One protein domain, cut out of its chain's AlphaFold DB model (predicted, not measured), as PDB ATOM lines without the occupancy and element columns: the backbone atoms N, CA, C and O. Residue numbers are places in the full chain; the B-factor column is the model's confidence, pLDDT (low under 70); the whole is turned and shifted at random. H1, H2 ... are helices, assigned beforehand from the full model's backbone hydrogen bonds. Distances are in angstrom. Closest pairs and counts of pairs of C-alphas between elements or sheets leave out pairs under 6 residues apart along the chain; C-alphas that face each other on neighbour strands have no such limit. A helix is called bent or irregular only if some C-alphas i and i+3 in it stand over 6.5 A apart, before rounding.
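Overview. This is residues 22 to 99 of the 106 residues of an uncharacterized protein of Candidatus Yanofskybacteria bacterium RIFCSPLOWO2_01_FULL_49_25 (UniProt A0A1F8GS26). The long, gently bent helix H4 lies beside H1, the second longest; the two run opposite ways, and residues 22 to 29 of H1 pack on the arm H4b. At the other end the short helices H2 and H3 lie near each other, and H3 packs on H4a in a helical hairpin. The printed part has 78 residues, with four named helices in the order H1, H2, H3, H4 and no named strand: the class is all helix. It is loose, with a radius of gyration of the C-alphas of 14.4 A, and spans 42 by 28 by 17 A.

Along the chain. Find C-alpha 72 at (0.503, 30.608, 120.210), where H4, residues 72 to 97, begins. By its hydrogen bonds it was assigned as one helix, but it is bent: C-alphas 80 and 83 are 6.6 A apart. Its arms are H4a, residues 72 to 80, 11.7 A, and H4b, residues 83 to 97, 20.4 A, ending at C-alpha 97, (9.188, 15.882, 89.132). H1, residues 22 to 39, runs 25.2 A from C-alpha 22 at (-0.677, 22.854, 92.023). H2 is residues 43 to 49, 10.3 A, and H3 residues 58 to 65, 10.8 A.

Arrangement. Look first at H4a and H4b, at a shallow tilt of 27 degrees. H1 touches H4b with residues 22 to 29 alone, opposite ways at a shallow tilt of 10 degrees; the closest C-alphas, of Trp 22 and Ala 91, are 5.7 A apart. H1 and H4a are only just apart, closest 8.0 A. H3 and H4a, a helical hairpin, touch at a steep tilt of 42 degrees, opposite ways; their closest C-alphas, of Ser 60 and Lys 72, are 5.9 A apart. H2 and H3 are close but not clearly touching; the closest C-alphas, of Thr 45 and Phe 58, are 6.2 A apart. In H1, H2, H3, H4a and H4b every O i to N i+4 pair is within hydrogen-bond range.

Size, cuts and confidence. The two C-alphas farthest apart are those of Arg 50 and Arg 99, 43.7 A. The printed part has no cut and no long link. Look for pLDDT under 70 at residues 50 to 55 and residue 99.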
ATOM      1  N   TRP A  22      -1.451  21.847  91.299       86.50
ATOM      2  CA  TRP A  22      -0.677  22.854  92.023       86.50
ATOM      3  C   TRP A  22      -1.153  24.293  91.760       86.50
ATOM      4  O   TRP A  22      -1.073  25.125  92.666       86.50
ATOM      5  N   ARG A  23      -1.695  24.602  90.572       88.12
ATOM      6  CA  ARG A  23      -2.268  25.923  90.247       88.12
ATOM      7  C   ARG A  23      -3.498  26.210  91.098       88.12
ATOM      8  O   ARG A  23      -3.638  27.315  91.615       88.12
ATOM      9  N   ILE A  24      -4.364  25.210  91.273       88.62
ATOM     10  CA  ILE A  24      -5.561  25.312  92.115       88.62
ATOM     11  C   ILE A  24      -5.143  25.502  93.576       88.62
ATOM     12  O   ILE A  24      -5.665  26.385  94.254       88.62
ATOM     13  N   ILE A  25      -4.157  24.732  94.047       89.75
ATOM     14  CA  ILE A  25      -3.614  24.869  95.408       89.75
ATOM     15  C   ILE A  25      -3.080  26.290  95.632       89.75
ATOM     16  O   ILE A  25      -3.370  26.898  96.659       89.75
ATOM     17  N   LEU A  26      -2.366  26.859  94.658       90.19
ATOM     18  CA  LEU A  26      -1.829  28.219  94.741       90.19
ATOM     19  C   LEU A  26      -2.945  29.269  94.860       90.19
ATOM     20  O   LEU A  26      -2.845  30.178  95.685       90.19
ATOM     21  N   VAL A  27      -4.044  29.108  94.114       91.94
ATOM     22  CA  VAL A  27      -5.239  29.959  94.252       91.94
ATOM     23  C   VAL A  27      -5.836  29.846  95.657       91.94
ATOM     24  O   VAL A  27      -6.128  30.869  96.274       91.94
ATOM     25  N   PHE A  28      -5.970  28.636  96.208       90.44
ATOM     26  CA  PHE A  28      -6.466  28.453  97.577       90.44
ATOM     27  C   PHE A  28      -5.547  29.080  98.628       90.44
ATOM     28  O   PHE A  28      -6.040  29.712  99.560       90.44
ATOM     29  N   VAL A  29      -4.226  28.967  98.469       91.12
ATOM     30  CA  VAL A  29      -3.252  29.618  99.356       91.12
ATOM     31  C   VAL A  29      -3.376  31.141  99.278       91.12
ATOM     32  O   VAL A  29      -3.381  31.810 100.311       91.12
ATOM     33  N   ALA A  30      -3.545  31.706  98.079       92.44
ATOM     34  CA  ALA A  30      -3.770  33.140  97.913       92.44
ATOM     35  C   ALA A  30      -5.070  33.599  98.598       92.44
ATOM     36  O   ALA A  30      -5.059  34.571  99.352       92.44
ATOM     37  N   LEU A  31      -6.174  32.869  98.403       91.44
ATOM     38  CA  LEU A  31      -7.450  33.137  99.078       91.44
ATOM     39  C   LEU A  31      -7.330  33.024 100.601       91.44
ATOM     40  O   LEU A  31      -7.891  33.844 101.326       91.44
ATOM     41  N   TYR A  32      -6.567  32.051 101.093       89.88
ATOM     42  CA  TYR A  32      -6.302  31.883 102.517       89.88
ATOM     43  C   TYR A  32      -5.535  33.074 103.107       89.88
ATOM     44  O   TYR A  32      -5.919  33.584 104.160       89.88
ATOM     45  N   TYR A  33      -4.517  33.592 102.413       90.56
ATOM     46  CA  TYR A  33      -3.827  34.811 102.843       90.56
ATOM     47  C   TYR A  33      -4.738  36.039 102.822       90.56
ATOM     48  O   TYR A  33      -4.703  36.835 103.759       90.56
ATOM     49  N   ILE A  34      -5.591  36.180 101.804       91.19
ATOM     50  CA  ILE A  34      -6.601  37.248 101.770       91.19
ATOM     51  C   ILE A  34      -7.509  37.140 102.999       91.19
ATOM     52  O   ILE A  34      -7.728  38.132 103.692       91.19
ATOM     53  N   GLN A  35      -7.978  35.935 103.327       89.31
ATOM     54  CA  GLN A  35      -8.795  35.696 104.512       89.31
ATOM     55  C   GLN A  35      -8.058  36.079 105.806       89.31
ATOM     56  O   GLN A  35      -8.636  36.747 106.658       89.31
ATOM     57  N   LEU A  36      -6.782  35.714 105.945       86.19
ATOM     58  CA  LEU A  36      -5.946  36.093 107.089       86.19
ATOM     59  C   LEU A  36      -5.779  37.609 107.229       86.19
ATOM     60  O   LEU A  36      -5.766  38.120 108.346       86.19
ATOM     61  N   VAL A  37      -5.654  38.337 106.118       87.31
ATOM     62  CA  VAL A  37      -5.535  39.801 106.134       87.31
ATOM     63  C   VAL A  37      -6.866  40.456 106.511       87.31
ATOM     64  O   VAL A  37      -6.870  41.373 107.327       87.31
ATOM     65  N   VAL A  38      -7.985  39.972 105.962       87.12
ATOM     66  CA  VAL A  38      -9.323  40.549 106.181       87.12
ATOM     67  C   VAL A  38      -9.868  40.232 107.574       87.12
ATOM     68  O   VAL A  38     -10.362  41.122 108.257       87.12
ATOM     69  N   PHE A  39      -9.773  38.975 108.009       83.19
ATOM     70  CA  PHE A  39     -10.370  38.501 109.263       83.19
ATOM     71  C   PHE A  39      -9.357  38.352 110.400       83.19
ATOM     72  O   PHE A  39      -9.733  38.087 111.537       83.19
ATOM     73  N   GLY A  40      -8.059  38.475 110.119       80.31
ATOM     74  CA  GLY A  40      -6.997  38.310 111.111       80.31
ATOM     75  C   GLY A  40      -6.732  36.861 111.534       80.31
ATOM     76  O   GLY A  40      -5.697  36.631 112.157       80.31
ATOM     77  N   ASN A  41      -7.624  35.922 111.202       77.50
ATOM     78  CA  ASN A  41      -7.578  34.502 111.548       77.50
ATOM     79  C   ASN A  41      -8.383  33.659 110.542       77.50
ATOM     80  O   ASN A  41      -9.100  34.189 109.689       77.50
ATOM     81  N   CYS A  42      -8.293  32.328 110.644       81.06
ATOM     82  CA  CYS A  42      -9.151  31.444 109.857       81.06
ATOM     83  C   CYS A  42     -10.627  31.628 110.248       81.06
ATOM     84  O   CYS A  42     -10.963  31.596 111.434       81.06
ATOM     85  N   ILE A  43     -11.518  31.761 109.260       81.25
ATOM     86  CA  ILE A  43     -12.947  32.012 109.498       81.25
ATOM     87  C   ILE A  43     -13.574  30.914 110.367       81.25
ATOM     88  O   ILE A  43     -14.342  31.207 111.282       81.25
ATOM     89  N   LEU A  44     -13.186  29.651 110.150       78.56
ATOM     90  CA  LEU A  44     -13.680  28.541 110.959       78.56
ATOM     91  C   LEU A  44     -13.151  28.602 112.398       78.56
ATOM     92  O   LEU A  44     -13.848  28.162 113.302       78.56
ATOM     93  N   THR A  45     -11.944  29.122 112.637       76.44
ATOM     94  CA  THR A  45     -11.393  29.253 113.997       76.44
ATOM     95  C   THR A  45     -12.174  30.300 114.782       76.44
ATOM     96  O   THR A  45     -12.584  30.028 115.909       76.44
ATOM     97  N   ILE A  46     -12.470  31.440 114.148       79.62
ATOM     98  CA  ILE A  46     -13.307  32.503 114.720       79.62
ATOM     99  C   ILE A  46     -14.700  31.957 115.047       79.62
ATOM    100  O   ILE A  46     -15.196  32.125 116.156       79.62
ATOM    101  N   TRP A  47     -15.321  31.235 114.112       79.88
ATOM    102  CA  TRP A  47     -16.640  30.634 114.328       79.88
ATOM    103  C   TRP A  47     -16.653  29.560 115.417       79.88
ATOM    104  O   TRP A  47     -17.627  29.443 116.159       79.88
ATOM    105  N   GLN A  48     -15.592  28.758 115.500       74.75
ATOM    106  CA  GLN A  48     -15.525  27.620 116.408       74.75
ATOM    107  C   GLN A  48     -15.301  28.042 117.859       74.75
ATOM    108  O   GLN A  48     -15.932  27.474 118.746       74.75
ATOM    109  N   PHE A  49     -14.416  29.010 118.093       72.88
ATOM    110  CA  PHE A  49     -14.042  29.418 119.446       72.88
ATOM    111  C   PHE A  49     -14.672  30.740 119.874       72.88
ATOM    112  O   PHE A  49     -14.608  31.075 121.050       72.88
ATOM    113  N   ARG A  50     -15.317  31.477 118.953       69.44
ATOM    114  CA  ARG A  50     -15.827  32.846 119.180       69.44
ATOM    115  C   ARG A  50     -14.778  33.785 119.786       69.44
ATOM    116  O   ARG A  50     -15.119  34.822 120.344       69.44
ATOM    117  N   GLU A  51     -13.507  33.418 119.675       64.25
ATOM    118  CA  GLU A  51     -12.387  34.209 120.137       64.25
ATOM    119  C   GLU A  51     -11.881  35.046 118.970       64.25
ATOM    120  O   GLU A  51     -11.453  34.529 117.937       64.25
ATOM    121  N   GLU A  52     -11.906  36.361 119.158       57.38
ATOM    122  CA  GLU A  52     -11.251  37.324 118.270       57.38
ATOM    123  C   GLU A  52      -9.748  37.442 118.565       57.38
ATOM    124  O   GLU A  52      -9.033  38.200 117.905       57.38
ATOM    125  N   ALA A  53      -9.249  36.699 119.560       62.44
ATOM    126  CA  ALA A  53      -7.839  36.675 119.899       62.44
ATOM    127  C   ALA A  53      -7.041  36.192 118.683       62.44
ATOM    128  O   ALA A  53      -7.100  35.039 118.261       62.44
ATOM    129  N   ARG A  54      -6.279  37.121 118.104       62.19
ATOM    130  CA  ARG A  54      -5.595  36.946 116.818       62.19
ATOM    131  C   ARG A  54      -4.600  35.780 116.804       62.19
ATOM    132  O   ARG A  54      -4.208  35.343 115.733       62.19
ATOM    133  N   ASP A  55      -4.179  35.295 117.969       64.75
ATOM    134  CA  ASP A  55      -3.121  34.293 118.098       64.75
ATOM    135  C   ASP A  55      -3.631  32.877 118.399       64.75
ATOM    136  O   ASP A  55      -2.848  31.930 118.315       64.75
ATOM    137  N   THR A  56      -4.917  32.684 118.716       71.81
ATOM    138  CA  THR A  56      -5.469  31.336 118.897       71.81
ATOM    139  C   THR A  56      -5.762  30.687 117.548       71.81
ATOM    140  O   THR A  56      -6.575  31.157 116.757       71.81
ATOM    141  N   THR A  57      -5.088  29.568 117.286       78.25
ATOM    142  CA  THR A  57      -5.309  28.710 116.119       78.25
ATOM    143  C   THR A  57      -5.935  27.385 116.546       78.25
ATOM    144  O   THR A  57      -5.872  26.984 117.712       78.25
ATOM    145  N   PHE A  58      -6.509  26.649 115.591       79.81
ATOM    146  CA  PHE A  58      -6.991  25.288 115.849       79.81
ATOM    147  C   PHE A  58      -5.887  24.411 116.472       79.81
ATOM    148  O   PHE A  58      -6.123  23.702 117.448       79.81
ATOM    149  N   TYR A  59      -4.655  24.537 115.970       79.44
ATOM    150  CA  TYR A  59      -3.497  23.792 116.456       79.44
ATOM    151  C   TYR A  59      -3.107  24.154 117.884       79.44
ATOM    152  O   TYR A  59      -2.820  23.249 118.665       79.44
ATOM    153  N   SER A  60      -3.130  25.439 118.264       81.00
ATOM    154  CA  SER A  60      -2.836  25.810 119.655       81.00
ATOM    155  C   SER A  60      -3.811  25.152 120.625       81.00
ATOM    156  O   SER A  60      -3.396  24.710 121.690       81.00
ATOM    157  N   HIS A  61      -5.073  25.002 120.223       78.62
ATOM    158  CA  HIS A  61      -6.077  24.372 121.067       78.62
ATOM    159  C   HIS A  61      -5.908  22.851 121.161       78.62
ATOM    160  O   HIS A  61      -6.077  22.277 122.233       78.62
ATOM    161  N   VAL A  62      -5.515  22.193 120.064       82.44
ATOM    162  CA  VAL A  62      -5.156  20.764 120.076       82.44
ATOM    163  C   VAL A  62      -3.942  20.511 120.973       82.44
ATOM    164  O   VAL A  62      -3.945  19.564 121.752       82.44
ATOM    165  N   PHE A  63      -2.920  21.365 120.912       83.62
ATOM    166  CA  PHE A  63      -1.751  21.260 121.786       83.62
ATOM    167  C   PHE A  63      -2.094  21.486 123.265       83.62
ATOM    168  O   PHE A  63      -1.618  20.725 124.105       83.62
ATOM    169  N   GLU A  64      -2.951  22.463 123.579       84.31
ATOM    170  CA  GLU A  64      -3.476  22.666 124.939       84.31
ATOM    171  C   GLU A  64      -4.251  21.439 125.440       84.31
ATOM    172  O   GLU A  64      -4.059  21.018 126.579       84.31
ATOM    173  N   LEU A  65      -5.058  20.805 124.582       81.75
ATOM    174  CA  LEU A  65      -5.790  19.579 124.924       81.75
ATOM    175  C   LEU A  65      -4.851  18.397 125.226       81.75
ATOM    176  O   LEU A  65      -5.172  17.542 126.045       81.75
ATOM    177  N   LEU A  66      -3.681  18.364 124.585       84.31
ATOM    178  CA  LEU A  66      -2.622  17.382 124.834       84.31
ATOM    179  C   LEU A  66      -1.775  17.709 126.079       84.31
ATOM    180  O   LEU A  66      -0.836  16.976 126.382       84.31
ATOM    181  N   GLY A  67      -2.095  18.788 126.802       87.75
ATOM    182  CA  GLY A  67      -1.395  19.211 128.015       87.75
ATOM    183  C   GLY A  67      -0.150  20.067 127.765       87.75
ATOM    184  O   GLY A  67       0.619  20.303 128.695       87.75
ATOM    185  N   PHE A  68       0.064  20.545 126.536       85.69
ATOM    186  CA  PHE A  68       1.165  21.451 126.206       85.69
ATOM    187  C   PHE A  68       0.709  22.912 126.240       85.69
ATOM    188  O   PHE A  68      -0.409  23.236 125.857       85.69
ATOM    189  N   SER A  69       1.598  23.827 126.627       82.50
ATOM    190  CA  SER A  69       1.381  25.279 126.559       82.50
ATOM    191  C   SER A  69       2.198  25.887 125.410       82.50
ATOM    192  O   SER A  69       3.214  26.549 125.639       82.50
ATOM    193  N   PRO A  70       1.824  25.637 124.139       80.81
ATOM    194  CA  PRO A  70       2.620  26.107 123.019       80.81
ATOM    195  C   PRO A  70       2.615  27.637 122.957       80.81
ATOM    196  O   PRO A  70       1.619  28.299 123.260       80.81
ATOM    197  N   ASN A  71       3.711  28.214 122.469       86.19
ATOM    198  CA  ASN A  71       3.713  29.626 122.116       86.19
ATOM    199  C   ASN A  71       2.781  29.843 120.912       86.19
ATOM    200  O   ASN A  71       3.140  29.535 119.772       86.19
ATOM    201  N   LYS A  72       1.583  30.372 121.181       82.81
ATOM    202  CA  LYS A  72       0.503  30.608 120.210       82.81
ATOM    203  C   LYS A  72       0.983  31.365 118.970       82.81
ATOM    204  O   LYS A  72       0.651  30.990 117.848       82.81
ATOM    205  N   ARG A  73       1.872  32.345 119.159       82.88
ATOM    206  CA  ARG A  73       2.462  33.142 118.077       82.88
ATOM    207  C   ARG A  73       3.361  32.313 117.161       82.88
ATOM    208  O   ARG A  73       3.304  32.467 115.946       82.88
ATOM    209  N   THR A  74       4.166  31.415 117.727       86.00
ATOM    210  CA  THR A  74       5.020  30.510 116.944       86.00
ATOM    211  C   THR A  74       4.182  29.501 116.171       86.00
ATOM    212  O   THR A  74       4.408  29.313 114.979       86.00
ATOM    213  N   VAL A  75       3.186  28.889 116.823       86.19
ATOM    214  CA  VAL A  75       2.273  27.940 116.163       86.19
ATOM    215  C   VAL A  75       1.575  28.613 114.992       86.19
ATOM    216  O   VAL A  75       1.550  28.062 113.898       86.19
ATOM    217  N   ARG A  76       1.082  29.834 115.199       84.75
ATOM    218  CA  ARG A  76       0.464  30.627 114.148       84.75
ATOM    219  C   ARG A  76       1.404  30.875 112.975       84.75
ATOM    220  O   ARG A  76       1.020  30.629 111.845       84.75
ATOM    221  N   LEU A  77       2.640  31.315 113.217       86.81
ATOM    222  CA  LEU A  77       3.601  31.542 112.133       86.81
ATOM    223  C   LEU A  77       3.854  30.270 111.314       86.81
ATOM    224  O   LEU A  77       3.911  30.316 110.087       86.81
ATOM    225  N   VAL A  78       3.970  29.124 111.985       89.38
ATOM    226  CA  VAL A  78       4.166  27.841 111.307       89.38
ATOM    227  C   VAL A  78       2.925  27.451 110.499       89.38
ATOM    228  O   VAL A  78       3.047  27.080 109.335       89.38
ATOM    229  N   VAL A  79       1.733  27.564 111.079       87.62
ATOM    230  CA  VAL A  79       0.476  27.151 110.439       87.62
ATOM    231  C   VAL A  79       0.057  28.089 109.313       87.62
ATOM    232  O   VAL A  79      -0.354  27.610 108.264       87.62
ATOM    233  N   ASP A  80       0.198  29.397 109.498       86.56
ATOM    234  CA  ASP A  80      -0.288  30.400 108.551       86.56
ATOM    235  C   ASP A  80       0.716  30.672 107.422       86.56
ATOM    236  O   ASP A  80       0.308  31.051 106.327       86.56
ATOM    237  N   TYR A  81       2.021  30.485 107.662       88.31
ATOM    238  CA  TYR A  81       3.061  30.797 106.674       88.31
ATOM    239  C   TYR A  81       3.883  29.580 106.255       88.31
ATOM    240  O   TYR A  81       4.096  29.376 105.066       88.31
ATOM    241  N   VAL A  82       4.348  28.738 107.178       91.69
ATOM    242  CA  VAL A  82       5.243  27.625 106.800       91.69
ATOM    243  C   VAL A  82       4.473  26.497 106.109       91.69
ATOM    244  O   VAL A  82       4.875  26.044 105.039       91.69
ATOM    245  N   ILE A  83       3.351  26.060 106.686       91.44
ATOM    246  CA  ILE A  83       2.565  24.924 106.184       91.44
ATOM    247  C   ILE A  83       2.003  25.168 104.770       91.44
ATOM    248  O   ILE A  83       2.200  24.295 103.922       91.44
ATOM    249  N   PRO A  84       1.366  26.311 104.441       90.00
ATOM    250  CA  PRO A  84       0.781  26.517 103.116       90.00
ATOM    251  C   PRO A  84       1.836  26.493 102.009       90.00
ATOM    252  O   PRO A  84       1.641  25.860 100.972       90.00
ATOM    253  N   TRP A  85       2.993  27.116 102.250       91.94
ATOM    254  CA  TRP A  85       4.113  27.075 101.310       91.94
ATOM    255  C   TRP A  85       4.732  25.681 101.210       91.94
ATOM    256  O   TRP A  85       5.045  25.242 100.104       91.94
ATOM    257  N   ALA A  86       4.850  24.950 102.322       92.62
ATOM    258  CA  ALA A  86       5.307  23.564 102.296       92.62
ATOM    259  C   ALA A  86       4.386  22.679 101.438       92.62
ATOM    260  O   ALA A  86       4.883  21.894 100.636       92.62
ATOM    261  N   ILE A  87       3.063  22.847 101.536       91.25
ATOM    262  CA  ILE A  87       2.080  22.115 100.717       91.25
ATOM    263  C   ILE A  87       2.270  22.420  99.227       91.25
ATOM    264  O   ILE A  87       2.294  21.493  98.420       91.25
ATOM    265  N   VAL A  88       2.462  23.690  98.854       90.88
ATOM    266  CA  VAL A  88       2.722  24.079  97.455       90.88
ATOM    267  C   VAL A  88       4.030  23.477  96.945       90.88
ATOM    268  O   VAL A  88       4.065  22.938  95.841       90.88
ATOM    269  N   ILE A  89       5.100  23.522  97.744       91.50
ATOM    270  CA  ILE A  89       6.396  22.932  97.379       91.50
ATOM    271  C   ILE A  89       6.260  21.418  97.194       91.50
ATOM    272  O   ILE A  89       6.739  20.884  96.198       91.50
ATOM    273  N   ILE A  90       5.574  20.729  98.110       90.75
ATOM    274  CA  ILE A  90       5.313  19.288  98.005       90.75
ATOM    275  C   ILE A  90       4.496  18.985  96.745       90.75
ATOM    276  O   ILE A  90       4.847  18.061  96.016       90.75
ATOM    277  N   ALA A  91       3.460  19.775  96.445       88.88
ATOM    278  CA  ALA A  91       2.658  19.615  95.235       88.88
ATOM    279  C   ALA A  91       3.494  19.793  93.963       88.88
ATOM    280  O   ALA A  91       3.409  18.969  93.056       88.88
ATOM    281  N   LEU A  92       4.357  20.811  93.911       88.44
ATOM    282  CA  LEU A  92       5.267  21.028  92.787       88.44
ATOM    283  C   LEU A  92       6.267  19.879  92.639       88.44
ATOM    284  O   LEU A  92       6.436  19.358  91.540       88.44
ATOM    285  N   LEU A  93       6.902  19.438  93.727       88.81
ATOM    286  CA  LEU A  93       7.835  18.310  93.686       88.81
ATOM    287  C   LEU A  93       7.138  17.030  93.212       88.81
ATOM    288  O   LEU A  93       7.640  16.339  92.328       88.81
ATOM    289  N   TRP A  94       5.953  16.743  93.741       84.94
ATOM    290  CA  TRP A  94       5.200  15.542  93.403       84.94
ATOM    291  C   TRP A  94       4.689  15.544  91.957       84.94
ATOM    292  O   TRP A  94       4.883  14.572  91.226       84.94
ATOM    293  N   GLN A  95       4.064  16.636  91.519       83.06
ATOM    294  CA  GLN A  95       3.395  16.704  90.216       83.06
ATOM    295  C   GLN A  95       4.380  16.993  89.078       83.06
ATOM    296  O   GLN A  95       4.283  16.393  88.008       83.06
ATOM    297  N   VAL A  96       5.364  17.874  89.302       80.50
ATOM    298  CA  VAL A  96       6.313  18.293  88.258       80.50
ATOM    299  C   VAL A  96       7.462  17.296  88.109       80.50
ATOM    300  O   VAL A  96       7.781  16.912  86.985       80.50
ATOM    301  N   PHE A  97       8.071  16.837  89.212       76.69
ATOM    302  CA  PHE A  97       9.188  15.882  89.132       76.69
ATOM    303  C   PHE A  97       8.722  14.426  89.089       76.69
ATOM    304  O   PHE A  97       9.332  13.618  88.394       76.69
ATOM    305  N   GLY A  98       7.631  14.089  89.782       71.69
ATOM    306  CA  GLY A  98       7.096  12.725  89.800       71.69
ATOM    307  C   GLY A  98       6.355  12.312  88.524       71.69
ATOM    308  O   GLY A  98       6.048  11.134  88.375       71.69
ATOM    309  N   ARG A  99       6.051  13.248  87.603       64.81
ATOM    310  CA  ARG A  99       5.197  13.020  86.411       64.81
ATOM    311  C   ARG A  99       3.855  12.338  86.728       64.81
ATOM    312  O   ARG A  99       3.245  11.722  85.854       64.81
TER     313      ARG A  99